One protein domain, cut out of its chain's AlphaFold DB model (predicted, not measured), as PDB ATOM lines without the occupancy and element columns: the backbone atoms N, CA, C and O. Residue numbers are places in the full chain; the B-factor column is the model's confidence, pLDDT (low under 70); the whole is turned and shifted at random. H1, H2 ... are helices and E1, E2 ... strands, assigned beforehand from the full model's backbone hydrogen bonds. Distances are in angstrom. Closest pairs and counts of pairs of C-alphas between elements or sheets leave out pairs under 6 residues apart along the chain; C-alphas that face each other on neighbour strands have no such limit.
ATOM      1  N   VAL A  45       6.030  12.545  34.352       97.12
ATOM      2  CA  VAL A  45       4.965  11.771  33.690       97.12
ATOM      3  C   VAL A  45       5.444  11.078  32.416       97.12
ATOM      4  O   VAL A  45       4.740  10.209  31.911       97.12
ATOM      5  N   PHE A  46       6.609  11.465  31.887       97.81
ATOM      6  CA  PHE A  46       7.252  10.802  30.761       97.81
ATOM      7  C   PHE A  46       8.405   9.933  31.253       97.81
ATOM      8  O   PHE A  46       9.233  10.363  32.055       97.81
ATOM      9  N   SER A  47       8.497   8.716  30.727       96.81
ATOM     10  CA  SER A  47       9.549   7.777  31.091       96.81
ATOM     11  C   SER A  47      10.062   7.026  29.871       96.81
ATOM     12  O   SER A  47       9.349   6.784  28.893       96.81
ATOM     13  N   LEU A  48      11.330   6.628  29.944       98.00
ATOM     14  CA  LEU A  48      11.894   5.691  28.984       98.00
ATOM     15  C   LEU A  48      11.098   4.381  29.029       98.00
ATOM     16  O   LEU A  48      10.545   3.992  30.057       98.00
ATOM     17  N   GLY A  49      11.011   3.715  27.885       97.75
ATOM     18  CA  GLY A  49      10.274   2.474  27.729       97.75
ATOM     19  C   GLY A  49       8.762   2.626  27.580       97.75
ATOM     20  O   GLY A  49       8.134   1.610  27.294       97.75
ATOM     21  N   MET A  50       8.160   3.816  27.696       98.31
ATOM     22  CA  MET A  50       6.742   4.005  27.341       98.31
ATOM     23  C   MET A  50       6.485   3.570  25.898       98.31
ATOM     24  O   MET A  50       7.290   3.844  25.008       98.31
ATOM     25  N   SER A  51       5.378   2.883  25.651       98.12
ATOM     26  CA  SER A  51       4.905   2.611  24.293       98.12
ATOM     27  C   SER A  51       4.342   3.881  23.646       98.12
ATOM     28  O   SER A  51       3.904   4.800  24.342       98.12
ATOM     29  N   ALA A  52       4.317   3.934  22.313       96.75
ATOM     30  CA  ALA A  52       3.710   5.059  21.601       96.75
ATOM     31  C   ALA A  52       2.244   5.333  22.026       96.75
ATOM     32  O   ALA A  52       1.946   6.488  22.324       96.75
ATOM     33  N   PRO A  53       1.352   4.328  22.188       97.56
ATOM     34  CA  PRO A  53      -0.008   4.578  22.677       97.56
ATOM     35  C   PRO A  53      -0.066   5.120  24.113       97.56
ATOM     36  O   PRO A  53      -0.922   5.941  24.436       97.56
ATOM     37  N   GLU A  54       0.832   4.678  25.002       98.25
ATOM     38  CA  GLU A  54       0.924   5.234  26.359       98.25
ATOM     39  C   GLU A  54       1.333   6.704  26.328       98.25
ATOM     40  O   GLU A  54       0.675   7.526  26.967       98.25
ATOM     41  N   LEU A  55       2.364   7.036  25.545       98.25
ATOM     42  CA  LEU A  55       2.817   8.409  25.352       98.25
ATOM     43  C   LEU A  55       1.682   9.297  24.826       98.25
ATOM     44  O   LEU A  55       1.438  10.367  25.378       98.25
ATOM     45  N   GLU A  56       0.948   8.844  23.810       97.00
ATOM     46  CA  GLU A  56      -0.169   9.599  23.233       97.00
ATOM     47  C   GLU A  56      -1.278   9.881  24.251       97.00
ATOM     48  O   GLU A  56      -1.778  11.005  24.311       97.00
ATOM     49  N   ARG A  57      -1.617   8.910  25.110       98.06
ATOM     50  CA  ARG A  57      -2.589   9.126  26.198       98.06
ATOM     51  C   ARG A  57      -2.105  10.160  27.212       98.06
ATOM     52  O   ARG A  57      -2.896  10.991  27.664       98.06
ATOM     53  N   VAL A  58      -0.822  10.130  27.577       98.06
ATOM     54  CA  VAL A  58      -0.240  11.126  28.492       98.06
ATOM     55  C   VAL A  58      -0.270  12.516  27.857       98.06
ATOM     56  O   VAL A  58      -0.704  13.465  28.504       98.06
ATOM     57  N   VAL A  59       0.116  12.638  26.583       97.62
ATOM     58  CA  VAL A  59       0.071  13.910  25.848       97.62
ATOM     59  C   VAL A  59      -1.355  14.454  25.783       97.62
ATOM     60  O   VAL A  59      -1.581  15.588  26.189       97.62
ATOM     61  N   ALA A  60      -2.323  13.643  25.356       96.69
ATOM     62  CA  ALA A  60      -3.711  14.081  25.221       96.69
ATOM     63  C   ALA A  60      -4.331  14.525  26.558       96.69
ATOM     64  O   ALA A  60      -5.115  15.468  26.590       96.69
ATOM     65  N   SER A  61      -3.976  13.863  27.665       97.44
ATOM     66  CA  SER A  61      -4.551  14.158  28.984       97.44
ATOM     67  C   SER A  61      -3.861  15.297  29.737       97.44
ATOM     68  O   SER A  61      -4.519  16.009  30.491       97.44
ATOM     69  N   ARG A  62      -2.542  15.466  29.583       96.69
ATOM     70  CA  ARG A  62      -1.742  16.429  30.369       96.69
ATOM     71  C   ARG A  62      -1.271  17.638  29.568       96.69
ATOM     72  O   ARG A  62      -0.925  18.651  30.166       96.69
ATOM     73  N   TYR A  63      -1.251  17.532  28.244       96.88
ATOM     74  CA  TYR A  63      -0.727  18.544  27.329       96.88
ATOM     75  C   TYR A  63      -1.703  18.815  26.161       96.88
ATOM     76  O   TYR A  63      -1.268  18.817  25.007       96.88
ATOM     77  N   PRO A  64      -3.010  19.039  26.421       95.25
ATOM     78  CA  PRO A  64      -4.031  19.112  25.368       95.25
ATOM     79  C   PRO A  64      -3.813  20.272  24.384       95.25
ATOM     80  O   PRO A  64      -4.121  20.140  23.204       95.25
ATOM     81  N   ASP A  65      -3.222  21.375  24.849       95.38
ATOM     82  CA  ASP A  65      -2.994  22.582  24.041       95.38
ATOM     83  C   ASP A  65      -1.627  22.601  23.333       95.38
ATOM     84  O   ASP A  65      -1.229  23.606  22.735       95.38
ATOM     85  N   TRP A  66      -0.859  21.512  23.422       97.81
ATOM     86  CA  TRP A  66       0.469  21.436  22.818       97.81
ATOM     87  C   TRP A  66       0.377  21.004  21.354       97.81
ATOM     88  O   TRP A  66      -0.321  20.060  20.989       97.81
ATOM     89  N   LYS A  67       1.147  21.669  20.491       98.00
ATOM     90  CA  LYS A  67       1.234  21.346  19.065       98.00
ATOM     91  C   LYS A  67       2.092  20.109  18.857       98.00
ATOM     92  O   LYS A  67       3.257  20.105  19.257       98.00
ATOM     93  N   ARG A  68       1.543  19.107  18.170       97.38
ATOM     94  CA  ARG A  68       2.246  17.880  17.785       97.38
ATOM     95  C   ARG A  68       2.870  17.990  16.391       97.38
ATOM     96  O   ARG A  68       2.287  18.575  15.483       97.38
ATOM     97  N   SER A  69       4.033  17.374  16.220       98.06
ATOM     98  CA  SER A  69       4.645  17.092  14.920       98.06
ATOM     99  C   SER A  69       5.402  15.770  14.977       98.06
ATOM    100  O   SER A  69       5.937  15.414  16.023       98.06
ATOM    101  N   ASP A  70       5.467  15.067  13.852       97.81
ATOM    102  CA  ASP A  70       6.011  13.713  13.788       97.81
ATOM    103  C   ASP A  70       7.165  13.650  12.775       97.81
ATOM    104  O   ASP A  70       7.139  14.307  11.730       97.81
ATOM    105  N   ARG A  71       8.183  12.832  13.064       97.94
ATOM    106  CA  ARG A  71       9.267  12.514  12.123       97.94
ATOM    107  C   ARG A  71       9.303  11.020  11.859       97.94
ATOM    108  O   ARG A  71       9.255  10.207  12.781       97.94
ATOM    109  N   GLN A  72       9.459  10.672  10.588       97.62
ATOM    110  CA  GLN A  72       9.600   9.297  10.135       97.62
ATOM    111  C   GLN A  72      11.034   8.978   9.699       97.62
ATOM    112  O   GLN A  72      11.817   9.877   9.382       97.62
ATOM    113  N   ARG A  73      11.366   7.686   9.670       95.69
ATOM    114  CA  ARG A  73      12.653   7.159   9.192       95.69
ATOM    115  C   ARG A  73      12.470   5.786   8.556       95.69
ATOM    116  O   ARG A  73      11.577   5.056   8.966       95.69
ATOM    117  N   ALA A  74      13.318   5.408   7.602       96.75
ATOM    118  CA  ALA A  74      13.302   4.058   7.043       96.75
ATOM    119  C   ALA A  74      13.669   2.993   8.094       96.75
ATOM    120  O   ALA A  74      14.495   3.236   8.991       96.75
ATOM    121  N   MET A  75      13.067   1.805   7.962       97.31
ATOM    122  CA  MET A  75      13.294   0.670   8.861       97.31
ATOM    123  C   MET A  75      14.775   0.275   8.908       97.31
ATOM    124  O   MET A  75      15.336   0.202   9.996       97.31
ATOM    125  N   ASN A  76      15.433   0.127   7.757       97.81
ATOM    126  CA  ASN A  76      16.869  -0.125   7.633       97.81
ATOM    127  C   ASN A  76      17.521   1.003   6.810       97.81
ATOM    128  O   ASN A  76      17.053   1.311   5.714       97.81
ATOM    129  N   ASN A  77      18.572   1.640   7.343       96.12
ATOM    130  CA  ASN A  77      19.264   2.762   6.687       96.12
ATOM    131  C   ASN A  77      20.621   2.376   6.091       96.12
ATOM    132  O   ASN A  77      21.344   3.256   5.617       96.12
ATOM    133  N   ARG A  78      20.979   1.086   6.090       96.62
ATOM    134  CA  ARG A  78      22.196   0.624   5.421       96.62
ATOM    135  C   ARG A  78      22.144   0.923   3.925       96.62
ATOM    136  O   ARG A  78      21.131   0.706   3.263       96.62
ATOM    137  N   LYS A  79      23.259   1.436   3.406       93.62
ATOM    138  CA  LYS A  79      23.420   1.842   1.996       93.62
ATOM    139  C   LYS A  79      24.325   0.901   1.207       93.62
ATOM    140  O   LYS A  79      24.384   0.992  -0.010       93.62
ATOM    141  N   ASP A  80      25.026   0.024   1.910       94.31
ATOM    142  CA  ASP A  80      26.021  -0.906   1.390       94.31
ATOM    143  C   ASP A  80      25.440  -2.292   1.061       94.31
ATOM    144  O   ASP A  80      26.170  -3.185   0.645       94.31
ATOM    145  N   VAL A  81      24.125  -2.473   1.223       95.38
ATOM    146  CA  VAL A  81      23.412  -3.729   0.955       95.38
ATOM    147  C   VAL A  81      22.147  -3.496   0.141       95.38
ATOM    148  O   VAL A  81      21.550  -2.415   0.151       95.38
ATOM    149  N   THR A  82      21.693  -4.550  -0.534       96.88
ATOM    150  CA  THR A  82      20.390  -4.540  -1.195       96.88
ATOM    151  C   THR A  82      19.293  -4.775  -0.166       96.88
ATOM    152  O   THR A  82      19.291  -5.772   0.550       96.88
ATOM    153  N   LEU A  83      18.334  -3.852  -0.109       97.06
ATOM    154  CA  LEU A  83      17.219  -3.891   0.834       97.06
ATOM    155  C   LEU A  83      15.900  -4.197   0.126       97.06
ATOM    156  O   LEU A  83      15.603  -3.641  -0.935       97.06
ATOM    157  N   THR A  84      15.078  -5.035   0.754       97.81
ATOM    158  CA  THR A  84      13.675  -5.240   0.364       97.81
ATOM    159  C   THR A  84      12.863  -3.937   0.464       97.81
ATOM    160  O   THR A  84      13.213  -3.049   1.247       97.81
ATOM    161  N   PRO A  85      11.730  -3.815  -0.259       96.94
ATOM    162  CA  PRO A  85      10.831  -2.667  -0.116       96.94
ATOM    163  C   PRO A  85      10.367  -2.434   1.330       96.94
ATOM    164  O   PRO A  85      10.396  -1.300   1.795       96.94
ATOM    165  N   ALA A  86      10.041  -3.504   2.065       96.31
ATOM    166  CA  ALA A  86       9.620  -3.421   3.466       96.31
ATOM    167  C   ALA A  86      10.706  -2.824   4.381       96.31
ATOM    168  O   ALA A  86      10.399  -2.058   5.290       96.31
ATOM    169  N   ALA A  87      11.984  -3.119   4.125       96.75
ATOM    170  CA  ALA A  87      13.098  -2.536   4.873       96.75
ATOM    171  C   ALA A  87      13.316  -1.042   4.578       96.75
ATOM    172  O   ALA A  87      13.875  -0.324   5.406       96.75
ATOM    173  N   ARG A  88      12.842  -0.552   3.429       96.25
ATOM    174  CA  ARG A  88      12.892   0.873   3.063       96.25
ATOM    175  C   ARG A  88      11.667   1.652   3.536       96.25
ATOM    176  O   ARG A  88      11.712   2.879   3.561       96.25
ATOM    177  N   SER A  89      10.583   0.965   3.900       97.00
ATOM    178  CA  SER A  89       9.356   1.608   4.364       97.00
ATOM    179  C   SER A  89       9.610   2.462   5.614       97.00
ATOM    180  O   SER A  89      10.372   2.053   6.503       97.00
ATOM    181  N   PRO A  90       8.996   3.654   5.693       97.19
ATOM    182  CA  PRO A  90       9.150   4.525   6.842       97.19
ATOM    183  C   PRO A  90       8.396   3.982   8.063       97.19
ATOM    184  O   PRO A  90       7.339   3.368   7.942       97.19
ATOM    185  N   TYR A  91       8.916   4.274   9.250       97.19
ATOM    186  CA  TYR A  91       8.220   4.136  10.526       97.19
ATOM    187  C   TYR A  91       8.271   5.460  11.298       97.19
ATOM    188  O   TYR A  91       9.129   6.309  11.042       97.19
ATOM    189  N   LEU A  92       7.354   5.633  12.252       97.94
ATOM    190  CA  LEU A  92       7.332   6.781  13.156       97.94
ATOM    191  C   LEU A  92       8.527   6.724  14.119       97.94
ATOM    192  O   LEU A  92       8.560   5.896  15.025       97.94
ATOM    193  N   GLN A  93       9.508   7.606  13.919       97.81
ATOM    194  CA  GLN A  93      10.745   7.647  14.702       97.81
ATOM    195  C   GLN A  93      10.657   8.633  15.866       97.81
ATOM    196  O   GLN A  93      11.297   8.441  16.901       97.81
ATOM    197  N   THR A  94       9.942   9.739  15.692       98.44
ATOM    198  CA  THR A  94       9.873  10.786  16.712       98.44
ATOM    199  C   THR A  94       8.482  11.373  16.768       98.44
ATOM    200  O   THR A  94       7.922  11.716  15.728       98.44
ATOM    201  N   ILE A  95       7.969  11.511  17.986       98.62
ATOM    202  CA  ILE A  95       6.824  12.364  18.298       98.62
ATOM    203  C   ILE A  95       7.382  13.600  18.993       98.62
ATOM    204  O   ILE A  95       8.135  13.483  19.960       98.62
ATOM    205  N   SER A  96       7.013  14.775  18.511       98.75
ATOM    206  CA  SER A  96       7.414  16.055  19.079       98.75
ATOM    207  C   SER A  96       6.178  16.818  19.521       98.75
ATOM    208  O   SER A  96       5.234  16.951  18.744       98.75
ATOM    209  N   ILE A  97       6.190  17.366  20.733       98.62
ATOM    210  CA  ILE A  97       5.154  18.290  21.208       98.62
ATOM    211  C   ILE A  97       5.785  19.621  21.586       98.62
ATOM    212  O   ILE A  97       6.897  19.657  22.108       98.62
ATOM    213  N   SER A  98       5.093  20.723  21.334       98.25
ATOM    214  CA  SER A  98       5.597  22.060  21.639       98.25
ATOM    215  C   SER A  98       4.498  23.001  22.100       98.25
ATOM    216  O   SER A  98       3.351  22.896  21.671       98.25
ATOM    217  N   PHE A  99       4.865  23.935  22.965       96.88
ATOM    218  CA  PHE A  99       3.975  24.964  23.471       96.88
ATOM    219  C   PHE A  99       4.732  26.272  23.633       96.88
ATOM    220  O   PHE A  99       5.831  26.311  24.190       96.88
ATOM    221  N   GLU A 100       4.113  27.343  23.159       95.31
ATOM    222  CA  GLU A 100       4.608  28.701  23.310       95.31
ATOM    223  C   GLU A 100       3.774  29.399  24.383       95.31
ATOM    224  O   GLU A 100       2.597  29.704  24.191       95.31
ATOM    225  N   ASP A 101       4.396  29.625  25.533       89.56
ATOM    226  CA  ASP A 101       3.823  30.380  26.632       89.56
ATOM    227  C   ASP A 101       4.063  31.869  26.387       89.56
ATOM    228  O   ASP A 101       5.110  32.414  26.740       89.56
ATOM    229  N   LYS A 102       3.099  32.525  25.737       88.19
ATOM    230  CA  LYS A 102       3.201  33.950  25.391       88.19
ATOM    231  C   LYS A 102       3.306  34.856  26.616       88.19
ATOM    232  O   LYS A 102       3.931  35.905  26.524       88.19
ATOM    233  N   ASN A 103       2.731  34.448  27.748       84.88
ATOM    234  CA  ASN A 103       2.747  35.241  28.977       84.88
ATOM    235  C   ASN A 103       4.141  35.253  29.610       84.88
ATOM    236  O   ASN A 103       4.588  36.284  30.101       84.88
ATOM    237  N   LEU A 104       4.832  34.110  29.576       83.25
ATOM    238  CA  LEU A 104       6.196  33.978  30.094       83.25
ATOM    239  C   LEU A 104       7.277  34.203  29.023       83.25
ATOM    240  O   LEU A 104       8.463  34.175  29.340       83.25
ATOM    241  N   GLY A 105       6.888  34.377  27.757       89.62
ATOM    242  CA  GLY A 105       7.803  34.438  26.618       89.62
ATOM    243  C   GLY A 105       8.681  33.191  26.490       89.62
ATOM    244  O   GLY A 105       9.861  33.304  26.151       89.62
ATOM    245  N   LEU A 106       8.129  32.009  26.790       92.25
ATOM    246  CA  LEU A 106       8.855  30.737  26.783       92.25
ATOM    247  C   LEU A 106       8.364  29.812  25.673       92.25
ATOM    248  O   LEU A 106       7.169  29.564  25.541       92.25
ATOM    249  N   MET A 107       9.295  29.189  24.960       95.94
ATOM    250  CA  MET A 107       9.024  28.005  24.154       95.94
ATOM    251  C   MET A 107       9.444  26.762  24.931       95.94
ATOM    252  O   MET A 107      10.579  26.657  25.406       95.94
ATOM    253  N   ARG A 108       8.515  25.813  25.047       97.25
ATOM    254  CA  ARG A 108       8.755  24.478  25.593       97.25
ATOM    255  C   ARG A 108       8.536  23.440  24.508       97.25
ATOM    256  O   ARG A 108       7.558  23.517  23.765       97.25
ATOM    257  N   LYS A 109       9.414  22.446  24.437       98.31
ATOM    258  CA  LYS A 109       9.307  21.356  23.465       98.31
ATOM    259  C   LYS A 109       9.778  20.045  24.066       98.31
ATOM    260  O   LYS A 109      10.817  20.017  24.714       98.31
ATOM    261  N   TYR A 110       9.057  18.967  23.792       98.75
ATOM    262  CA  TYR A 110       9.558  17.608  23.959       98.75
ATOM    263  C   TYR A 110       9.788  16.962  22.594       98.75
ATOM    264  O   TYR A 110       8.947  17.104  21.708       98.75
ATOM    265  N   ASP A 111      10.881  16.215  22.455       98.69
ATOM    266  CA  ASP A 111      11.099  15.248  21.381       98.69
ATOM    267  C   ASP A 111      11.247  13.845  21.988       98.69
ATOM    268  O   ASP A 111      12.148  13.589  22.791       98.69
ATOM    269  N   PHE A 112      10.370  12.927  21.586       98.81
ATOM    270  CA  PHE A 112      10.358  11.535  22.027       98.81
ATOM    271  C   PHE A 112      10.886  10.635  20.915       98.81
ATOM    272  O   PHE A 112      10.195  10.391  19.926       98.81
ATOM    273  N   GLY A 113      12.110  10.130  21.062       98.50
ATOM    274  CA  GLY A 113      12.678   9.134  20.158       98.50
ATOM    275  C   GLY A 113      12.074   7.757  20.419       98.50
ATOM    276  O   GLY A 113      12.164   7.251  21.538       98.50
ATOM    277  N   LEU A 114      11.492   7.147  19.388       98.69
ATOM    278  CA  LEU A 114      10.853   5.835  19.425       98.69
ATOM    279  C   LEU A 114      11.712   4.786  18.718       98.69
ATOM    280  O   LEU A 114      12.271   5.039  17.646       98.69
ATOM    281  N   THR A 115      11.798   3.594  19.303       98.62
ATOM    282  CA  THR A 115      12.335   2.423  18.607       98.62
ATOM    283  C   THR A 115      11.444   2.076  17.419       98.62
ATOM    284  O   THR A 115      10.278   2.464  17.370       98.62
ATOM    285  N   SER A 116      11.948   1.284  16.483       98.25
ATOM    286  CA  SER A 116      11.110   0.795  15.393       98.25
ATOM    287  C   SER A 116       9.978  -0.136  15.861       98.25
ATOM    288  O   SER A 116      10.027  -0.685  16.973       98.25
ATOM    289  N   PRO A 117       8.984  -0.396  14.988       97.69
ATOM    290  CA  PRO A 117       7.989  -1.446  15.189       97.69
ATOM    291  C   PRO A 117       8.582  -2.834  15.479       97.69
ATOM    292  O   PRO A 117       7.986  -3.592  16.239       97.69
ATOM    293  N   LEU A 118       9.788  -3.151  14.983       97.62
ATOM    294  CA  LEU A 118      10.492  -4.413  15.288       97.62
ATOM    295  C   LEU A 118      10.854  -4.554  16.780       97.62
ATOM    296  O   LEU A 118      11.158  -5.647  17.273       97.62
ATOM    297  N   SER A 119      10.831  -3.442  17.513       97.81
ATOM    298  CA  SER A 119      11.080  -3.362  18.954       97.81
ATOM    299  C   SER A 119       9.886  -2.811  19.732       97.81
ATOM    300  O   SER A 119      10.027  -2.445  20.899       97.81
ATOM    301  N   GLY A 120       8.705  -2.770  19.107       97.44
ATOM    302  CA  GLY A 120       7.452  -2.397  19.763       97.44
ATOM    303  C   GLY A 120       7.251  -0.896  19.977       97.44
ATOM    304  O   GLY A 120       6.504  -0.531  20.881       97.44
ATOM    305  N   SER A 121       7.903  -0.033  19.187       98.06
ATOM    306  CA  SER A 121       7.649   1.421  19.178       98.06
ATOM    307  C   SER A 121       7.692   2.076  20.566       98.06
ATOM    308  O   SER A 121       6.730   2.713  21.002       98.06
ATOM    309  N   ARG A 122       8.804   1.882  21.285       98.56
ATOM    310  CA  ARG A 122       8.990   2.341  22.668       98.56
ATOM    311  C   ARG A 122       9.920   3.545  22.740       98.56
ATOM    312  O   ARG A 122      10.891   3.625  21.990       98.56
ATOM    313  N   VAL A 123       9.665   4.449  23.677       98.69
ATOM    314  CA  VAL A 123      10.509   5.617  23.943       98.69
ATOM    315  C   VAL A 123      11.896   5.160  24.404       98.69
ATOM    316  O   VAL A 123      12.021   4.472  25.414       98.69
ATOM    317  N   TYR A 124      12.945   5.543  23.679       98.44
ATOM    318  CA  TYR A 124      14.345   5.354  24.089       98.44
ATOM    319  C   TYR A 124      15.061   6.679  24.365       98.44
ATOM    320  O   TYR A 124      16.137   6.674  24.949       98.44
ATOM    321  N   SER A 125      14.494   7.811  23.943       98.44
ATOM    322  CA  SER A 125      15.066   9.136  24.176       98.44
ATOM    323  C   SER A 125      13.959  10.131  24.478       98.44
ATOM    324  O   SER A 125      12.973  10.194  23.747       98.44
ATOM    325  N   ILE A 126      14.154  10.939  25.511       98.81
ATOM    326  CA  ILE A 126      13.326  12.097  25.836       98.81
ATOM    327  C   ILE A 126      14.244  13.310  25.790       98.81
ATOM    328  O   ILE A 126      15.224  13.375  26.533       98.81
ATOM    329  N   VAL A 127      13.939  14.258  24.912       98.69
ATOM    330  CA  VAL A 127      14.616  15.554  24.860       98.69
ATOM    331  C   VAL A 127      13.617  16.616  25.267       98.69
ATOM    332  O   VAL A 127      12.559  16.706  24.656       98.69
ATOM    333  N   TYR A 128      13.938  17.418  26.273       98.69
ATOM    334  CA  TYR A 128      13.128  18.549  26.702       98.69
ATOM    335  C   TYR A 128      13.890  19.849  26.468       98.69
ATOM    336  O   TYR A 128      15.031  19.994  26.896       98.69
ATOM    337  N   VAL A 129      13.271  20.783  25.758       98.38
ATOM    338  CA  VAL A 129      13.832  22.096  25.458       98.38
ATOM    339  C   VAL A 129      12.991  23.155  26.144       98.38
ATOM    340  O   VAL A 129      11.773  23.186  25.970       98.38
ATOM    341  N   VAL A 130      13.662  24.062  26.846       97.25
ATOM    342  CA  VAL A 130      13.095  25.321  27.332       97.25
ATOM    343  C   VAL A 130      13.922  26.449  26.756       97.25
ATOM    344  O   VAL A 130      15.143  26.460  26.901       97.25
ATOM    345  N   GLN A 131      13.279  27.396  26.092       96.56
ATOM    346  CA  GLN A 131      13.943  28.557  25.520       96.56
ATOM    347  C   GLN A 131      13.154  29.809  25.873       96.56
ATOM    348  O   GLN A 131      11.941  29.840  25.687       96.56
ATOM    349  N   SER A 132      13.847  30.833  26.360       92.50
ATOM    350  CA  SER A 132      13.249  32.152  26.546       92.50
ATOM    351  C   SER A 132      13.436  33.007  25.299       92.50
ATOM    352  O   SER A 132      14.496  32.988  24.666       92.50
ATOM    353  N   HIS A 133      12.396  33.756  24.947       85.25
ATOM    354  CA  HIS A 133      12.410  34.762  23.885       85.25
ATOM    355  C   HIS A 133      12.543  36.186  24.425       85.25
ATOM    356  O   HIS A 133      12.823  37.100  23.656       85.25
ATOM    357  N   ILE A 134      12.343  36.372  25.731       78.81
ATOM    358  CA  ILE A 134      12.252  37.693  26.360       78.81
ATOM    359  C   ILE A 134      13.295  37.917  27.460       78.81
ATOM    360  O   ILE A 134      13.362  39.012  28.010       78.81
ATOM    361  N   GLY A 135      14.114  36.915  27.803       79.62
ATOM    362  CA  GLY A 135      15.107  37.082  28.862       79.62
ATOM    363  C   GLY A 135      15.860  35.820  29.273       79.62
ATOM    364  O   GLY A 135      16.097  34.906  28.485       79.62
ATOM    365  N   GLN A 136      16.265  35.806  30.536       88.31
ATOM    366  CA  GLN A 136      17.081  34.774  31.168       88.31
ATOM    367  C   GLN A 136      16.185  33.782  31.931       88.31
ATOM    368  O   GLN A 136      15.153  34.166  32.471       88.31
ATOM    369  N   LEU A 137      16.557  32.500  31.950       91.31
ATOM    370  CA  LEU A 137      15.829  31.429  32.642       91.31
ATOM    371  C   LEU A 137      16.286  31.279  34.097       91.31
ATOM    372  O   LEU A 137      15.463  31.157  34.997       91.31
ATOM    373  N   ILE A 138      17.603  31.244  34.302       93.75
ATOM    374  CA  ILE A 138      18.274  31.075  35.597       93.75
ATOM    375  C   ILE A 138      19.760  31.431  35.431       93.75
ATOM    376  O   ILE A 138      20.272  31.416  34.304       93.75
ATOM    377  N   SER A 139      20.469  31.752  36.515       93.81
ATOM    378  CA  SER A 139      21.915  31.975  36.447       93.81
ATOM    379  C   SER A 139      22.639  30.653  36.182       93.81
ATOM    380  O   SER A 139      22.147  29.576  36.527       93.81
ATOM    381  N   VAL A 140      23.826  30.708  35.572       93.62
ATOM    382  CA  VAL A 140      24.650  29.495  35.402       93.62
ATOM    383  C   VAL A 140      25.038  28.901  36.764       93.62
ATOM    384  O   VAL A 140      25.120  27.682  36.892       93.62
ATOM    385  N   GLY A 141      25.230  29.746  37.784       92.69
ATOM    386  CA  GLY A 141      25.527  29.311  39.150       92.69
ATOM    387  C   GLY A 141      24.389  28.495  39.758       92.69
ATOM    388  O   GLY A 141      24.605  27.355  40.152       92.69
ATOM    389  N   ASP A 142      23.164  29.025  39.751       93.88
ATOM    390  CA  ASP A 142      22.022  28.336  40.370       93.88
ATOM    391  C   ASP A 142      21.606  27.093  39.573       93.88
ATOM    392  O   ASP A 142      21.135  26.110  40.140       93.88
ATOM    393  N   TRP A 143      21.825  27.091  38.254       95.06
ATOM    394  CA  TRP A 143      21.702  25.882  37.443       95.06
ATOM    395  C   TRP A 143      22.676  24.789  37.882       95.06
ATOM    396  O   TRP A 143      22.268  23.638  38.044       95.06
ATOM    397  N   LYS A 144      23.949  25.142  38.095       94.25
ATOM    398  CA  LYS A 144      24.967  24.196  38.563       94.25
ATOM    399  C   LYS A 144      24.640  23.687  39.966       94.25
ATOM    400  O   LYS A 144      24.694  22.481  40.191       94.25
ATOM    401  N   ASP A 145      24.249  24.580  40.870       93.62
ATOM    402  CA  ASP A 145      23.870  24.234  42.242       93.62
ATOM    403  C   ASP A 145      22.632  23.315  42.258       93.62
ATOM    404  O   ASP A 145      22.615  22.304  42.963       93.62
ATOM    405  N   GLY A 146      21.624  23.601  41.424       93.56
ATOM    406  CA  GLY A 146      20.427  22.769  41.271       93.56
ATOM    407  C   GLY A 146      20.741  21.372  40.732       93.56
ATOM    408  O   GLY A 146      20.286  20.369  41.287       93.56
ATOM    409  N   LEU A 147      21.582  21.287  39.699       94.12
ATOM    410  CA  LEU A 147      22.072  20.015  39.167       94.12
ATOM    411  C   LEU A 147      22.835  19.208  40.225       94.12
ATOM    412  O   LEU A 147      22.555  18.022  40.407       94.12
ATOM    413  N   HIS A 148      23.751  19.863  40.942       93.00
ATOM    414  CA  HIS A 148      24.563  19.230  41.974       93.00
ATOM    415  C   HIS A 148      23.718  18.716  43.140       93.00
ATOM    416  O   HIS A 148      23.899  17.590  43.594       93.00
ATOM    417  N   SER A 149      22.736  19.500  43.585       92.19
ATOM    418  CA  SER A 149      21.783  19.084  44.618       92.19
ATOM    419  C   SER A 149      20.948  17.876  44.178       92.19
ATOM    420  O   SER A 149      20.682  16.964  44.962       92.19
ATOM    421  N   ARG A 150      20.556  17.826  42.896       90.56
ATOM    422  CA  ARG A 150      19.678  16.775  42.369       90.56
ATOM    423  C   ARG A 150      20.397  15.451  42.117       90.56
ATOM    424  O   ARG A 150      19.805  14.395  42.353       90.56
ATOM    425  N   TRP A 151      21.615  15.504  41.581       89.94
ATOM    426  CA  TRP A 151      22.322  14.328  41.062       89.94
ATOM    427  C   TRP A 151      23.787  14.233  41.483       89.94
ATOM    428  O   TRP A 151      24.452  13.294  41.070       89.94
ATOM    429  N   GLY A 152      24.293  15.135  42.321       90.44
ATOM    430  CA  GLY A 152      25.709  15.192  42.676       90.44
ATOM    431  C   GLY A 152      26.570  15.818  41.577       90.44
ATOM    432  O   GLY A 152      26.075  16.501  40.685       90.44
ATOM    433  N   GLY A 153      27.887  15.617  41.656       89.62
ATOM    434  CA  GLY A 153      28.833  16.170  40.681       89.62
ATOM    435  C   GLY A 153      28.613  15.635  39.263       89.62
ATOM    436  O   GLY A 153      28.382  14.439  39.068       89.62
ATOM    437  N   GLU A 154      28.715  16.516  38.269       92.69
ATOM    438  CA  GLU A 154      28.688  16.133  36.864       92.69
ATOM    439  C   GLU A 154      29.895  15.258  36.499       92.69
ATOM    440  O   GLU A 154      31.004  15.436  36.998       92.69
ATOM    441  N   GLN A 155      29.681  14.300  35.598       91.50
ATOM    442  CA  GLN A 155      30.713  13.351  35.171       91.50
ATOM    443  C   GLN A 155      31.362  13.766  33.849       91.50
ATOM    444  O   GLN A 155      32.490  13.382  33.556       91.50
ATOM    445  N   GLY A 156      30.653  14.560  33.050       83.81
ATOM    446  CA  GLY A 156      31.191  15.270  31.899       83.81
ATOM    447  C   GLY A 156      30.724  16.718  31.944       83.81
ATOM    448  O   GLY A 156      29.549  16.978  32.200       83.81
ATOM    449  N   GLY A 157      31.637  17.655  31.700       83.88
ATOM    450  CA  GLY A 157      31.365  19.080  31.825       83.88
ATOM    451  C   GLY A 157      32.025  19.892  30.720       83.88
ATOM    452  O   GLY A 157      33.118  19.580  30.253       83.88
ATOM    453  N   MET A 158      31.350  20.953  30.297       88.69
ATOM    454  CA  MET A 158      31.945  22.013  29.489       88.69
ATOM    455  C   MET A 158      31.315  23.329  29.918       88.69
ATOM    456  O   MET A 158      30.100  23.395  30.062       88.69
ATOM    457  N   GLN A 159      32.115  24.381  30.066       89.88
ATOM    458  CA  GLN A 159      31.607  25.725  30.320       89.88
ATOM    459  C   GLN A 159      32.416  26.745  29.522       89.88
ATOM    460  O   GLN A 159      33.644  26.709  29.503       89.88
ATOM    461  N   SER A 160      31.710  27.647  28.854       91.44
ATOM    462  CA  SER A 160      32.244  28.840  28.206       91.44
ATOM    463  C   SER A 160      31.257  29.996  28.376       91.44
ATOM    464  O   SER A 160      30.160  29.820  28.906       91.44
ATOM    465  N   GLU A 161      31.619  31.181  27.889       90.38
ATOM    466  CA  GLU A 161      30.762  32.375  27.971       90.38
ATOM    467  C   GLU A 161      29.409  32.218  27.256       90.38
ATOM    468  O   GLU A 161      28.449  32.908  27.582       90.38
ATOM    469  N   THR A 162      29.324  31.297  26.292       94.25
ATOM    470  CA  THR A 162      28.164  31.119  25.404       94.25
ATOM    471  C   THR A 162      27.412  29.807  25.607       94.25
ATOM    472  O   THR A 162      26.316  29.631  25.070       94.25
ATOM    473  N   ARG A 163      27.974  28.855  26.360       96.00
ATOM    474  CA  ARG A 163      27.366  27.536  26.574       96.00
ATOM    475  C   ARG A 163      27.883  26.867  27.837       96.00
ATOM    476  O   ARG A 163      29.046  27.023  28.197       96.00
ATOM    477  N   ALA A 164      27.047  26.031  28.437       96.69
ATOM    478  CA  ALA A 164      27.479  25.072  29.441       96.69
ATOM    479  C   ALA A 164      26.835  23.700  29.199       96.69
ATOM    480  O   ALA A 164      25.838  23.580  28.484       96.69
ATOM    481  N   ARG A 165      27.439  22.644  29.739       96.25
ATOM    482  CA  ARG A 165      26.958  21.268  29.631       96.25
ATOM    483  C   ARG A 165      27.272  20.506  30.908       96.25
ATOM    484  O   ARG A 165      28.389  20.623  31.402       96.25
ATOM    485  N   ALA A 166      26.324  19.701  31.370       96.62
ATOM    486  CA  ALA A 166      26.523  18.734  32.442       96.62
ATOM    487  C   ALA A 166      25.976  17.366  32.020       96.62
ATOM    488  O   ALA A 166      24.815  17.254  31.624       96.62
ATOM    489  N   THR A 167      26.807  16.333  32.115       96.56
ATOM    490  CA  THR A 167      26.485  14.963  31.707       96.56
ATOM    491  C   THR A 167      26.617  14.003  32.890       96.56
ATOM    492  O   THR A 167      27.585  14.065  33.649       96.56
ATOM    493  N   TYR A 168      25.656  13.090  33.004       97.19
ATOM    494  CA  TYR A 168      25.548  12.053  34.027       97.19
ATOM    495  C   TYR A 168      25.285  10.708  33.353       97.19
ATOM    496  O   TYR A 168      24.358  10.583  32.547       97.19
ATOM    497  N   PHE A 169      26.061   9.693  33.708       97.31
ATOM    498  CA  PHE A 169      25.885   8.329  33.232       97.31
ATOM    499  C   PHE A 169      25.383   7.438  34.353       97.31
ATOM    500  O   PHE A 169      25.835   7.527  35.496       97.31
ATOM    501  N   LEU A 170      24.421   6.587  34.015       96.69
ATOM    502  CA  LEU A 170      23.638   5.837  34.981       96.69
ATOM    503  C   LEU A 170      23.647   4.350  34.619       96.69
ATOM    504  O   LEU A 170      23.562   3.995  33.439       96.69
ATOM    505  N   ASN A 171      23.729   3.493  35.633       96.25
ATOM    506  CA  ASN A 171      23.583   2.046  35.481       96.25
ATOM    507  C   ASN A 171      22.109   1.638  35.291       96.25
ATOM    508  O   ASN A 171      21.215   2.484  35.232       96.25
ATOM    509  N   ALA A 172      21.850   0.333  35.175       94.81
ATOM    510  CA  ALA A 172      20.501  -0.202  34.978       94.81
ATOM    511  C   ALA A 172      19.544   0.140  36.142       94.81
ATOM    512  O   ALA A 172      18.338   0.284  35.937       94.81
ATOM    513  N   GLU A 173      20.095   0.348  37.337       95.81
ATOM    514  CA  GLU A 173      19.405   0.713  38.575       95.81
ATOM    515  C   GLU A 173      19.237   2.235  38.749       95.81
ATOM    516  O   GLU A 173      18.798   2.687  39.807       95.81
ATOM    517  N   TRP A 174      19.556   3.040  37.725       93.69
ATOM    518  CA  TRP A 174      19.492   4.509  37.757       93.69
ATOM    519  C   TRP A 174      20.415   5.172  38.792       93.69
ATOM    520  O   TRP A 174      20.151   6.287  39.251       93.69
ATOM    521  N   GLN A 175      21.524   4.521  39.130       95.31
ATOM    522  CA  GLN A 175      22.583   5.060  39.982       95.31
ATOM    523  C   GLN A 175      23.741   5.574  39.128       95.31
ATOM    524  O   GLN A 175      24.006   5.040  38.051       95.31
ATOM    525  N   LEU A 176      24.444   6.603  39.605       95.19
ATOM    526  CA  LEU A 176      25.613   7.131  38.906       95.19
ATOM    527  C   LEU A 176      26.708   6.072  38.761       95.19
ATOM    528  O   LEU A 176      27.081   5.408  39.726       95.19
ATOM    529  N   VAL A 177      27.267   5.964  37.557       94.88
ATOM    530  CA  VAL A 177      28.414   5.091  37.288       94.88
ATOM    531  C   VAL A 177      29.688   5.754  37.800       94.88
ATOM    532  O   VAL A 177      30.023   6.860  37.382       94.88
ATOM    533  N   GLU A 178      30.439   5.083  38.669       92.38
ATOM    534  CA  GLU A 178      31.728   5.589  39.153       92.38
ATOM    535  C   GLU A 178      32.711   5.817  37.992       92.38
ATOM    536  O   GLU A 178      32.938   4.919  37.169       92.38
ATOM    537  N   ASN A 179      33.319   7.007  37.944       91.19
ATOM    538  CA  ASN A 179      34.183   7.463  36.847       91.19
ATOM    539  C   ASN A 179      33.483   7.412  35.474       91.19
ATOM    540  O   ASN A 179      34.116   7.174  34.444       91.19
ATOM    541  N   GLY A 180      32.162   7.641  35.451       91.69
ATOM    542  CA  GLY A 180      31.338   7.567  34.243       91.69
ATOM    543  C   GLY A 180      31.803   8.491  33.115       91.69
ATOM    544  O   GLY A 180      31.697   8.129  31.950       91.69
ATOM    545  N   GLY A 181      32.398   9.643  33.433       91.56
ATOM    546  CA  GLY A 181      32.960  10.559  32.439       91.56
ATOM    547  C   GLY A 181      33.984   9.895  31.527       91.56
ATOM    548  O   GLY A 181      33.867   9.955  30.308       91.56
ATOM    549  N   GLU A 182      34.954   9.211  32.125       93.12
ATOM    550  CA  GLU A 182      36.012   8.506  31.404       93.12
ATOM    551  C   GLU A 182      35.496   7.202  30.786       93.12
ATOM    552  O   GLU A 182      35.693   6.952  29.596       93.12
ATOM    553  N   LYS A 183      34.767   6.394  31.569       94.75
ATOM    554  CA  LYS A 183      34.294   5.070  31.136       94.75
ATOM    555  C   LYS A 183      33.266   5.143  30.009       94.75
ATOM    556  O   LYS A 183      33.308   4.329  29.091       94.75
ATOM    557  N   CYS A 184      32.331   6.089  30.076       95.81
ATOM    558  CA  CYS A 184      31.168   6.128  29.190       95.81
ATOM    559  C   CYS A 184      31.350   7.070  27.989       95.81
ATOM    560  O   CYS A 184      30.611   6.944  27.009       95.81
ATOM    561  N   ALA A 185      32.316   8.000  28.014       91.81
ATOM    562  CA  ALA A 185      32.564   8.921  26.897       91.81
ATOM    563  C   ALA A 185      32.722   8.226  25.526       91.81
ATOM    564  O   ALA A 185      32.150   8.735  24.554       91.81
ATOM    565  N   PRO A 186      33.396   7.060  25.409       94.50
ATOM    566  CA  PRO A 186      33.520   6.344  24.136       94.50
ATOM    567  C   PRO A 186      32.195   5.845  23.531       94.50
ATOM    568  O   PRO A 186      32.155   5.528  22.342       94.50
ATOM    569  N   ILE A 187      31.094   5.794  24.294       95.88
ATOM    570  CA  ILE A 187      29.793   5.324  23.788       95.88
ATOM    571  C   ILE A 187      29.247   6.269  22.712       95.88
ATOM    572  O   ILE A 187      28.792   5.817  21.664       95.88
ATOM    573  N   TYR A 188      29.308   7.586  22.925       92.88
ATOM    574  CA  TYR A 188      28.732   8.556  21.987       92.88
ATOM    575  C   TYR A 188      29.281   8.450  20.556       92.88
ATOM    576  O   TYR A 188      28.464   8.352  19.636       92.88
ATOM    577  N   PRO A 189      30.609   8.424  20.313       94.69
ATOM    578  CA  PRO A 189      31.127   8.225  18.962       94.69
ATOM    579  C   PRO A 189      30.758   6.850  18.380       94.69
ATOM    580  O   PRO A 189      30.509   6.757  17.175       94.69
ATOM    581  N   ALA A 190      30.637   5.799  19.203       95.81
ATOM    582  CA  ALA A 190      30.200   4.481  18.734       95.81
ATOM    583  C   ALA A 190      28.761   4.511  18.178       95.81
ATOM    584  O   ALA A 190      28.488   3.906  17.135       95.81
ATOM    585  N   LEU A 191      27.871   5.292  18.805       96.00
ATOM    586  CA  LEU A 191      26.467   5.441  18.400       96.00
ATOM    587  C   LEU A 191      26.248   6.314  17.152       96.00
ATOM    588  O   LEU A 191      25.164   6.273  16.561       96.00
ATOM    589  N   VAL A 192      27.242   7.096  16.714       95.50
ATOM    590  CA  VAL A 192      27.096   7.984  15.547       95.50
ATOM    591  C   VAL A 192      26.737   7.176  14.304       95.50
ATOM    592  O   VAL A 192      27.520   6.337  13.851       95.50
ATOM    593  N   ARG A 193      25.550   7.466  13.743       95.19
ATOM    594  CA  ARG A 193      24.989   6.812  12.545       95.19
ATOM    595  C   ARG A 193      25.069   5.282  12.618       95.19
ATOM    596  O   ARG A 193      25.300   4.625  11.608       95.19
ATOM    597  N   LEU A 194      24.910   4.714  13.817       97.00
ATOM    598  CA  LEU A 194      25.043   3.273  14.048       97.00
ATOM    599  C   LEU A 194      24.088   2.449  13.174       97.00
ATOM    600  O   LEU A 194      24.425   1.353  12.753       97.00
ATOM    601  N   ASP A 195      22.924   3.005  12.841       95.75
ATOM    602  CA  ASP A 195      21.910   2.362  12.005       95.75
ATOM    603  C   ASP A 195      22.209   2.370  10.497       95.75
ATOM    604  O   ASP A 195      21.432   1.823   9.715       95.75
ATOM    605  N   GLU A 196      23.320   2.982  10.093       96.94
ATOM    606  CA  GLU A 196      23.876   2.886   8.741       96.94
ATOM    607  C   GLU A 196      25.063   1.910   8.673       96.94
ATOM    608  O   GLU A 196      25.618   1.710   7.594       96.94
ATOM    609  N   LYS A 197      25.469   1.318   9.807       96.88
ATOM    610  CA  LYS A 197      26.627   0.420   9.907       96.88
ATOM    611  C   LYS A 197      26.216  -1.067   9.831       96.88
ATOM    612  O   LYS A 197      25.047  -1.392  10.057       96.88
ATOM    613  N   PRO A 198      27.165  -1.977   9.534       96.56
ATOM    614  CA  PRO A 198      26.973  -3.427   9.642       96.56
ATOM    615  C   PRO A 198      26.668  -3.901  11.070       96.56
ATOM    616  O   PRO A 198      26.907  -3.174  12.036       96.56
ATOM    617  N   LEU A 199      26.167  -5.137  11.204       97.00
ATOM    618  CA  LEU A 199      25.766  -5.716  12.494       97.00
ATOM    619  C   LEU A 199      26.929  -5.773  13.490       97.00
ATOM    620  O   LEU A 199      26.717  -5.538  14.676       97.00
ATOM    621  N   GLU A 200      28.144  -6.027  13.018       97.62
ATOM    622  CA  GLU A 200      29.359  -6.129  13.826       97.62
ATOM    623  C   GLU A 200      29.595  -4.839  14.622       97.62
ATOM    624  O   GLU A 200      29.744  -4.882  15.840       97.62
ATOM    625  N   ALA A 201      29.472  -3.675  13.976       97.69
ATOM    626  CA  ALA A 201      29.608  -2.384  14.650       97.69
ATOM    627  C   ALA A 201      28.501  -2.141  15.694       97.69
ATOM    628  O   ALA A 201      28.725  -1.471  16.705       97.69
ATOM    629  N   VAL A 202      27.295  -2.672  15.460       98.00
ATOM    630  CA  VAL A 202      26.186  -2.607  16.425       98.00
ATOM    631  C   VAL A 202      26.453  -3.512  17.626       98.00
ATOM    632  O   VAL A 202      26.186  -3.117  18.763       98.00
ATOM    633  N   VAL A 203      27.007  -4.702  17.391       98.00
ATOM    634  CA  VAL A 203      27.436  -5.632  18.442       98.00
ATOM    635  C   VAL A 203      28.547  -5.008  19.284       98.00
ATOM    636  O   VAL A 203      28.439  -5.025  20.509       98.00
ATOM    637  N   ASP A 204      29.539  -4.371  18.661       97.94
ATOM    638  CA  ASP A 204      30.621  -3.674  19.363       97.94
ATOM    639  C   ASP A 204      30.087  -2.544  20.249       97.94
ATOM    640  O   ASP A 204      30.435  -2.459  21.429       97.94
ATOM    641  N   ALA A 205      29.171  -1.721  19.727       97.94
ATOM    642  CA  ALA A 205      28.511  -0.679  20.513       97.94
ATOM    643  C   ALA A 205      27.692  -1.265  21.678       97.94
ATOM    644  O   ALA A 205      27.726  -0.729  22.788       97.94
ATOM    645  N   SER A 206      26.983  -2.381  21.463       97.69
ATOM    646  CA  SER A 206      26.245  -3.048  22.543       97.69
ATOM    647  C   SER A 206      27.182  -3.609  23.607       97.69
ATOM    648  O   SER A 206      26.843  -3.554  24.788       97.69
ATOM    649  N   ASN A 207      28.314  -4.184  23.208       97.81
ATOM    650  CA  ASN A 207      29.295  -4.727  24.135       97.81
ATOM    651  C   ASN A 207      29.938  -3.603  24.941       97.81
ATOM    652  O   ASN A 207      30.034  -3.735  26.155       97.81
ATOM    653  N   LEU A 208      30.266  -2.474  24.309       97.25
ATOM    654  CA  LEU A 208      30.787  -1.293  24.993       97.25
ATOM    655  C   LEU A 208      29.824  -0.773  26.075       97.25
ATOM    656  O   LEU A 208      30.252  -0.466  27.185       97.25
ATOM    657  N   ILE A 209      28.519  -0.710  25.797       97.06
ATOM    658  CA  ILE A 209      27.519  -0.306  26.805       97.06
ATOM    659  C   ILE A 209      27.484  -1.300  27.972       97.06
ATOM    660  O   ILE A 209      27.476  -0.894  29.133       97.06
ATOM    661  N   LYS A 210      27.505  -2.606  27.681       96.00
ATOM    662  CA  LYS A 210      27.493  -3.655  28.712       96.00
ATOM    663  C   LYS A 210      28.749  -3.638  29.580       96.00
ATOM    664  O   LYS A 210      28.636  -3.782  30.791       96.00
ATOM    665  N   THR A 211      29.929  -3.473  28.983       96.50
ATOM    666  CA  THR A 211      31.210  -3.506  29.708       96.50
ATOM    667  C   THR A 211      31.422  -2.267  30.565       96.50
ATOM    668  O   THR A 211      31.978  -2.363  31.655       96.50
ATOM    669  N   THR A 212      30.969  -1.106  30.094       96.38
ATOM    670  CA  THR A 212      31.069   0.155  30.842       96.38
ATOM    671  C   THR A 212      29.994   0.286  31.921       96.38
ATOM    672  O   THR A 212      30.174   1.043  32.873       96.38
ATOM    673  N   GLY A 213      28.883  -0.449  31.792       95.81
ATOM    674  CA  GLY A 213      27.750  -0.400  32.715       95.81
ATOM    675  C   GLY A 213      26.877   0.850  32.563       95.81
ATOM    676  O   GLY A 213      25.983   1.065  33.377       95.81
ATOM    677  N   CYS A 214      27.102   1.675  31.538       95.88
ATOM    678  CA  CYS A 214      26.393   2.939  31.332       95.88
ATOM    679  C   CYS A 214      25.111   2.698  30.523       95.88
ATOM    680  O   CYS A 214      25.070   2.908  29.311       95.88
ATOM    681  N   ALA A 215      24.065   2.212  31.190       96.56
ATOM    682  CA  ALA A 215      22.789   1.879  30.559       96.56
ATOM    683  C   ALA A 215      22.008   3.123  30.107       96.56
ATOM    684  O   ALA A 215      21.359   3.105  29.055       96.56
ATOM    685  N   PHE A 216      22.093   4.213  30.874       97.56
ATOM    686  CA  PHE A 216      21.411   5.468  30.573       97.56
ATOM    687  C   PHE A 216      22.355   6.665  30.643       97.56
ATOM    688  O   PHE A 216      23.392   6.641  31.308       97.56
ATOM    689  N   SER A 217      21.948   7.753  29.994       96.56
ATOM    690  CA  SER A 217      22.588   9.057  30.161       96.56
ATOM    691  C   SER A 217      21.556  10.153  30.380       96.56
ATOM    692  O   SER A 217      20.529  10.183  29.690       96.56
ATOM    693  N   ARG A 218      21.871  11.086  31.279       96.94
ATOM    694  CA  ARG A 218      21.238  12.400  31.367       96.94
ATOM    695  C   ARG A 218      22.248  13.459  30.971       96.94
ATOM    696  O   ARG A 218      23.367  13.462  31.470       96.94
ATOM    697  N   ASP A 219      21.861  14.349  30.078       95.81
ATOM    698  CA  ASP A 219      22.749  15.393  29.585       95.81
ATOM    699  C   ASP A 219      21.982  16.698  29.468       95.81
ATOM    700  O   ASP A 219      20.923  16.737  28.846       95.81
ATOM    701  N   ASN A 220      22.492  17.765  30.067       97.50
ATOM    702  CA  ASN A 220      21.879  19.073  29.964       97.50
ATOM    703  C   ASN A 220      22.831  20.056  29.301       97.50
ATOM    704  O   ASN A 220      23.815  20.477  29.900       97.50
ATOM    705  N   PHE A 221      22.510  20.419  28.060       97.12
ATOM    706  CA  PHE A 221      23.223  21.416  27.276       97.12
ATOM    707  C   PHE A 221      22.460  22.738  27.306       97.12
ATOM    708  O   PHE A 221      21.288  22.797  26.918       97.12
ATOM    709  N   VAL A 222      23.130  23.805  27.729       97.50
ATOM    710  CA  VAL A 222      22.516  25.114  27.933       97.50
ATOM    711  C   VAL A 222      23.227  26.191  27.115       97.50
ATOM    712  O   VAL A 222      24.451  26.198  26.997       97.50
ATOM    713  N   GLY A 223      22.449  27.096  26.523       96.56
ATOM    714  CA  GLY A 223      22.944  28.329  25.914       96.56
ATOM    715  C   GLY A 223      23.045  29.420  26.972       96.56
ATOM    716  O   GLY A 223      22.112  29.588  27.761       96.56
ATOM    717  N   VAL A 224      24.165  30.142  26.989       94.88
ATOM    718  CA  VAL A 224      24.481  31.159  27.998       94.88
ATOM    719  C   VAL A 224      24.606  32.529  27.335       94.88
ATOM    720  O   VAL A 224      25.211  32.659  26.273       94.88
ATOM    721  N   ALA A 225      24.029  33.547  27.968       92.94
ATOM    722  CA  ALA A 225      24.238  34.949  27.634       92.94
ATOM    723  C   ALA A 225      24.305  35.768  28.928       92.94
ATOM    724  O   ALA A 225      23.420  35.662  29.780       92.94
ATOM    725  N   ASN A 226      25.349  36.588  29.076       90.12
ATOM    726  CA  ASN A 226      25.565  37.449  30.246       90.12
ATOM    727  C   ASN A 226      25.501  36.683  31.585       90.12
ATOM    728  O   ASN A 226      24.849  37.116  32.530       90.12
ATOM    729  N   GLY A 227      26.136  35.504  31.647       89.69
ATOM    730  CA  GLY A 227      26.195  34.680  32.864       89.69
ATOM    731  C   GLY A 227      24.901  33.936  33.222       89.69
ATOM    732  O   GLY A 227      24.828  33.312  34.282       89.69
ATOM    733  N   ALA A 228      23.894  33.961  32.346       93.06
ATOM    734  CA  ALA A 228      22.609  33.316  32.570       93.06
ATOM    735  C   ALA A 228      22.183  32.430  31.400       93.06
ATOM    736  O   ALA A 228      22.583  32.628  30.252       93.06
ATOM    737  N   ILE A 229      21.339  31.449  31.698       95.19
ATOM    738  CA  ILE A 229      20.823  30.491  30.730       95.19
ATOM    739  C   ILE A 229      19.685  31.125  29.935       95.19
ATOM    740  O   ILE A 229      18.727  31.625  30.512       95.19
ATOM    741  N   THR A 230      19.744  31.047  28.610       94.88
ATOM    742  CA  THR A 230      18.667  31.496  27.702       94.88
ATOM    743  C   THR A 230      17.942  30.328  27.038       94.88
ATOM    744  O   THR A 230      16.787  30.443  26.618       94.88
ATOM    745  N   LYS A 231      18.607  29.171  26.978       97.12
ATOM    746  CA  LYS A 231      18.070  27.922  26.449       97.12
ATOM    747  C   LYS A 231      18.618  26.749  27.240       97.12
ATOM    748  O   LYS A 231      19.823  26.664  27.430       97.12
ATOM    749  N   SER A 232      17.760  25.813  27.611       98.00
ATOM    750  CA  SER A 232      18.129  24.524  28.181       98.00
ATOM    751  C   SER A 232      17.641  23.411  27.266       98.00
ATOM    752  O   SER A 232      16.489  23.428  26.838       98.00
ATOM    753  N   THR A 233      18.516  22.462  26.944       98.44
ATOM    754  CA  THR A 233      18.162  21.202  26.287       98.44
ATOM    755  C   THR A 233      18.568  20.055  27.196       98.44
ATOM    756  O   THR A 233      19.755  19.851  27.449       98.44
ATOM    757  N   PHE A 234      17.591  19.323  27.711       98.19
ATOM    758  CA  PHE A 234      17.784  18.193  28.606       98.19
ATOM    759  C   PHE A 234      17.512  16.887  27.864       98.19
ATOM    760  O   PHE A 234      16.409  16.669  27.373       98.19
ATOM    761  N   TYR A 235      18.501  16.009  27.800       97.94
ATOM    762  CA  TYR A 235      18.423  14.690  27.191       97.94
ATOM    763  C   TYR A 235      18.340  13.627  28.283       97.94
ATOM    764  O   TYR A 235      19.073  13.670  29.266       97.94
ATOM    765  N   THR A 236      17.469  12.644  28.095       98.19
ATOM    766  CA  THR A 236      17.420  11.398  28.868       98.19
ATOM    767  C   THR A 236      17.341  10.245  27.880       98.19
ATOM    768  O   THR A 236      16.417  10.207  27.069       98.19
ATOM    769  N   VAL A 237      18.316   9.334  27.905       98.19
ATOM    770  CA  VAL A 237      18.497   8.316  26.853       98.19
ATOM    771  C   VAL A 237      18.709   6.927  27.454       98.19
ATOM    772  O   VAL A 237      19.490   6.778  28.387       98.19
ATOM    773  N   ASP A 238      18.036   5.925  26.882       98.38
ATOM    774  CA  ASP A 238      18.245   4.484  27.085       98.38
ATOM    775  C   ASP A 238      19.198   3.975  25.998       98.38
ATOM    776  O   ASP A 238      18.798   3.729  24.850       98.38
ATOM    777  N   LEU A 239      20.481   3.877  26.353       97.62
ATOM    778  CA  LEU A 239      21.560   3.532  25.426       97.62
ATOM    779  C   LEU A 239      21.419   2.076  24.960       97.62
ATOM    780  O   LEU A 239      21.601   1.767  23.782       97.62
ATOM    781  N   GLN A 240      21.015   1.178  25.859       95.44
ATOM    782  CA  GLN A 240      20.856  -0.233  25.522       95.44
ATOM    783  C   GLN A 240      19.657  -0.463  24.593       95.44
ATOM    784  O   GLN A 240      19.759  -1.230  23.631       95.44
ATOM    785  N   ARG A 241      18.522   0.207  24.833       97.31
ATOM    786  CA  ARG A 241      17.319   0.075  23.995       97.31
ATOM    787  C   ARG A 241      17.537   0.589  22.583       97.31
ATOM    788  O   ARG A 241      17.053  -0.045  21.647       97.31
ATOM    789  N   THR A 242      18.255   1.702  22.418       95.81
ATOM    790  CA  THR A 242      18.553   2.213  21.072       95.81
ATOM    791  C   THR A 242      19.418   1.226  20.289       95.81
ATOM    792  O   THR A 242      19.055   0.863  19.172       95.81
ATOM    793  N   VAL A 243      20.478   0.677  20.893       97.62
ATOM    794  CA  VAL A 243      21.347  -0.296  20.213       97.62
ATOM    795  C   VAL A 243      20.618  -1.609  19.922       97.62
ATOM    796  O   VAL A 243      20.742  -2.145  18.822       97.62
ATOM    797  N   ALA A 244      19.800  -2.101  20.856       97.94
ATOM    798  CA  ALA A 244      19.004  -3.311  20.651       97.94
ATOM    799  C   ALA A 244      17.996  -3.169  19.495       97.94
ATOM    800  O   ALA A 244      17.784  -4.119  18.739       97.94
ATOM    801  N   ASP A 245      17.393  -1.988  19.331       98.44
ATOM    802  CA  ASP A 245      16.535  -1.700  18.181       98.44
ATOM    803  C   ASP A 245      17.329  -1.650  16.873       98.44
ATOM    804  O   ASP A 245      16.936  -2.266  15.879       98.44
ATOM    805  N   VAL A 246      18.472  -0.963  16.881       98.19
ATOM    806  CA  VAL A 246      19.345  -0.865  15.707       98.19
ATOM    807  C   VAL A 246      19.817  -2.247  15.253       98.19
ATOM    808  O   VAL A 246      19.773  -2.516  14.056       98.19
ATOM    809  N   ALA A 247      20.159  -3.156  16.172       98.12
ATOM    810  CA  ALA A 247      20.607  -4.513  15.844       98.12
ATOM    811  C   ALA A 247      19.576  -5.294  15.014       98.12
ATOM    812  O   ALA A 247      19.933  -5.969  14.052       98.12
ATOM    813  N   LYS A 248      18.284  -5.153  15.337       98.25
ATOM    814  CA  LYS A 248      17.201  -5.763  14.549       98.25
ATOM    815  C   LYS A 248      17.039  -5.092  13.192       98.25
ATOM    816  O   LYS A 248      16.795  -5.756  12.190       98.25
ATOM    817  N   ARG A 249      17.157  -3.765  13.160       97.94
ATOM    818  CA  ARG A 249      16.937  -2.960  11.959       97.94
ATOM    819  C   ARG A 249      18.009  -3.172  10.903       97.94
ATOM    820  O   ARG A 249      17.654  -3.310   9.741       97.94
ATOM    821  N   VAL A 250      19.287  -3.233  11.285       97.75
ATOM    822  CA  VAL A 250      20.396  -3.322  10.316       97.75
ATOM    823  C   VAL A 250      20.423  -4.642   9.555       97.75
ATOM    824  O   VAL A 250      20.924  -4.656   8.435       97.75
ATOM    825  N   ILE A 251      19.853  -5.718  10.108       97.19
ATOM    826  CA  ILE A 251      19.704  -7.016   9.427       97.19
ATOM    827  C   ILE A 251      18.363  -7.171   8.706       97.19
ATOM    828  O   ILE A 251      18.193  -8.072   7.885       97.19
ATOM    829  N   PHE A 252      17.384  -6.317   9.014       98.00
ATOM    830  CA  PHE A 252      16.031  -6.475   8.507       98.00
ATOM    831  C   PHE A 252      15.987  -6.265   6.993       98.00
ATOM    832  O   PHE A 252      16.335  -5.196   6.484       98.00
TER     833      PHE A 252
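What this domain is: This is residues 45 to 252 of the 255 residues of an uncharacterized protein of Mesorhizobium waimense (UniProt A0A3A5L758). One broad, twisted sheet of eight antiparallel strands makes the body, with H1 over one face near the E1 edge and H3 over the same face toward the E5 edge. Beyond one end of the strands, H7 runs on from E8 and packs side by side with H6, with H5 next to H6, while short H2 sits off the end of E1. The printed part has 208 residues with seven named helices and eight named strands, in the order H1 E1 H2 E2 E3 E4 H3 E5 E6 H4 H5 H6 E7 E8 H7; the class is mixed, helices and strands. The sheet's order is E1 E2 E3 E4 E8 E7 E6 E5. The whole is compact, with a radius of gyration of the C-alphas of 18.3 A, and spans 52 by 42 by 30 A.

How they stand to each other: The sheet runs, strand beside strand, E1, residues 67 to 74, E2, 90 to 101, E3, 106 to 114, E4, 123 to 132, E8, 228 to 238, E7, 216 to 225, E6, 163 to 170, and E5, 156 to 159. E1 and E5 are its edge strands. E2, E3 and E4 form a meander, each strand the antiparallel neighbour of the one before. Between E4 and E8, N 128 and O 234 are 2.8 A apart, within hydrogen-bond range. So are N 69 of E1 and O 96 of E2 at 2.8 A, N 219 of E7 and O 235 of E8 at 3.0 A, and N 165 of E6 and O 158 of E5 at 2.8 A. E8 bends by 61 degrees at residue 231, and its residues 228 to 229 pair antiparallel with residues 138 to 139. H1, residues 52 to 62, is on the sheet at a height of 9.9 A, over E2, and runs along the strands at 9 degrees to E2 on the local plane. H3, residues 140 to 151, is on the same face at a height of 10.1 A, over E7 and E6; the C-alphas of Val 140 and Ala 228, the closest of H3 and E8, are 5.2 A apart. H4, residues 180 to 184, is on the opposite face at a height of 6.8 A, over none of the strands. H7, residues 239 to 251, is on the sheet at a height of 7.9 A, also over none; the closest C-alphas of E4 and H7, Tyr 124 and Thr 242, are 6.1 A apart. H6, residues 199 to 212, touches H7 at a shallow tilt of 15 degrees, opposite ways, with the C-alphas of Val 202 and Ala 247 closest at 5.9 A. H5, residues 187 to 191, touches residues 205 to 209 of H6, closest at Ala 190 and Ala 205, whose C-alphas are 5.7 A apart. H2, residues 85 to 88, is not on the sheet, but only just, with 4 pairs of C-alphas within 10 A. In H1, H3, H4, H5 and H6 every O i to N i+4 pair is within hydrogen-bond range, in H7 7 of 9 are, and H2 is too short for such a pair.

Where its parts are: E2 is 33.0 A from first to last C-alpha, E7 29.8 A, E8 29.7 A, H6 20.0 A and H7 19.3 A. H1 begins at C-alpha 52, (3.710, 5.059, 21.601), E8 begins at C-alpha 228, (22.609, 33.316, 32.570), and H7 ends at C-alpha 251, (19.704, -7.016, 9.427).

The domain as a whole: The two C-alphas farthest apart, those of Thr 84 and Asn 226, are 53.4 A apart. The printed part has no cut, and no link is long. The mean pLDDT of the printed part is 95.6, and no printed residue is under 70.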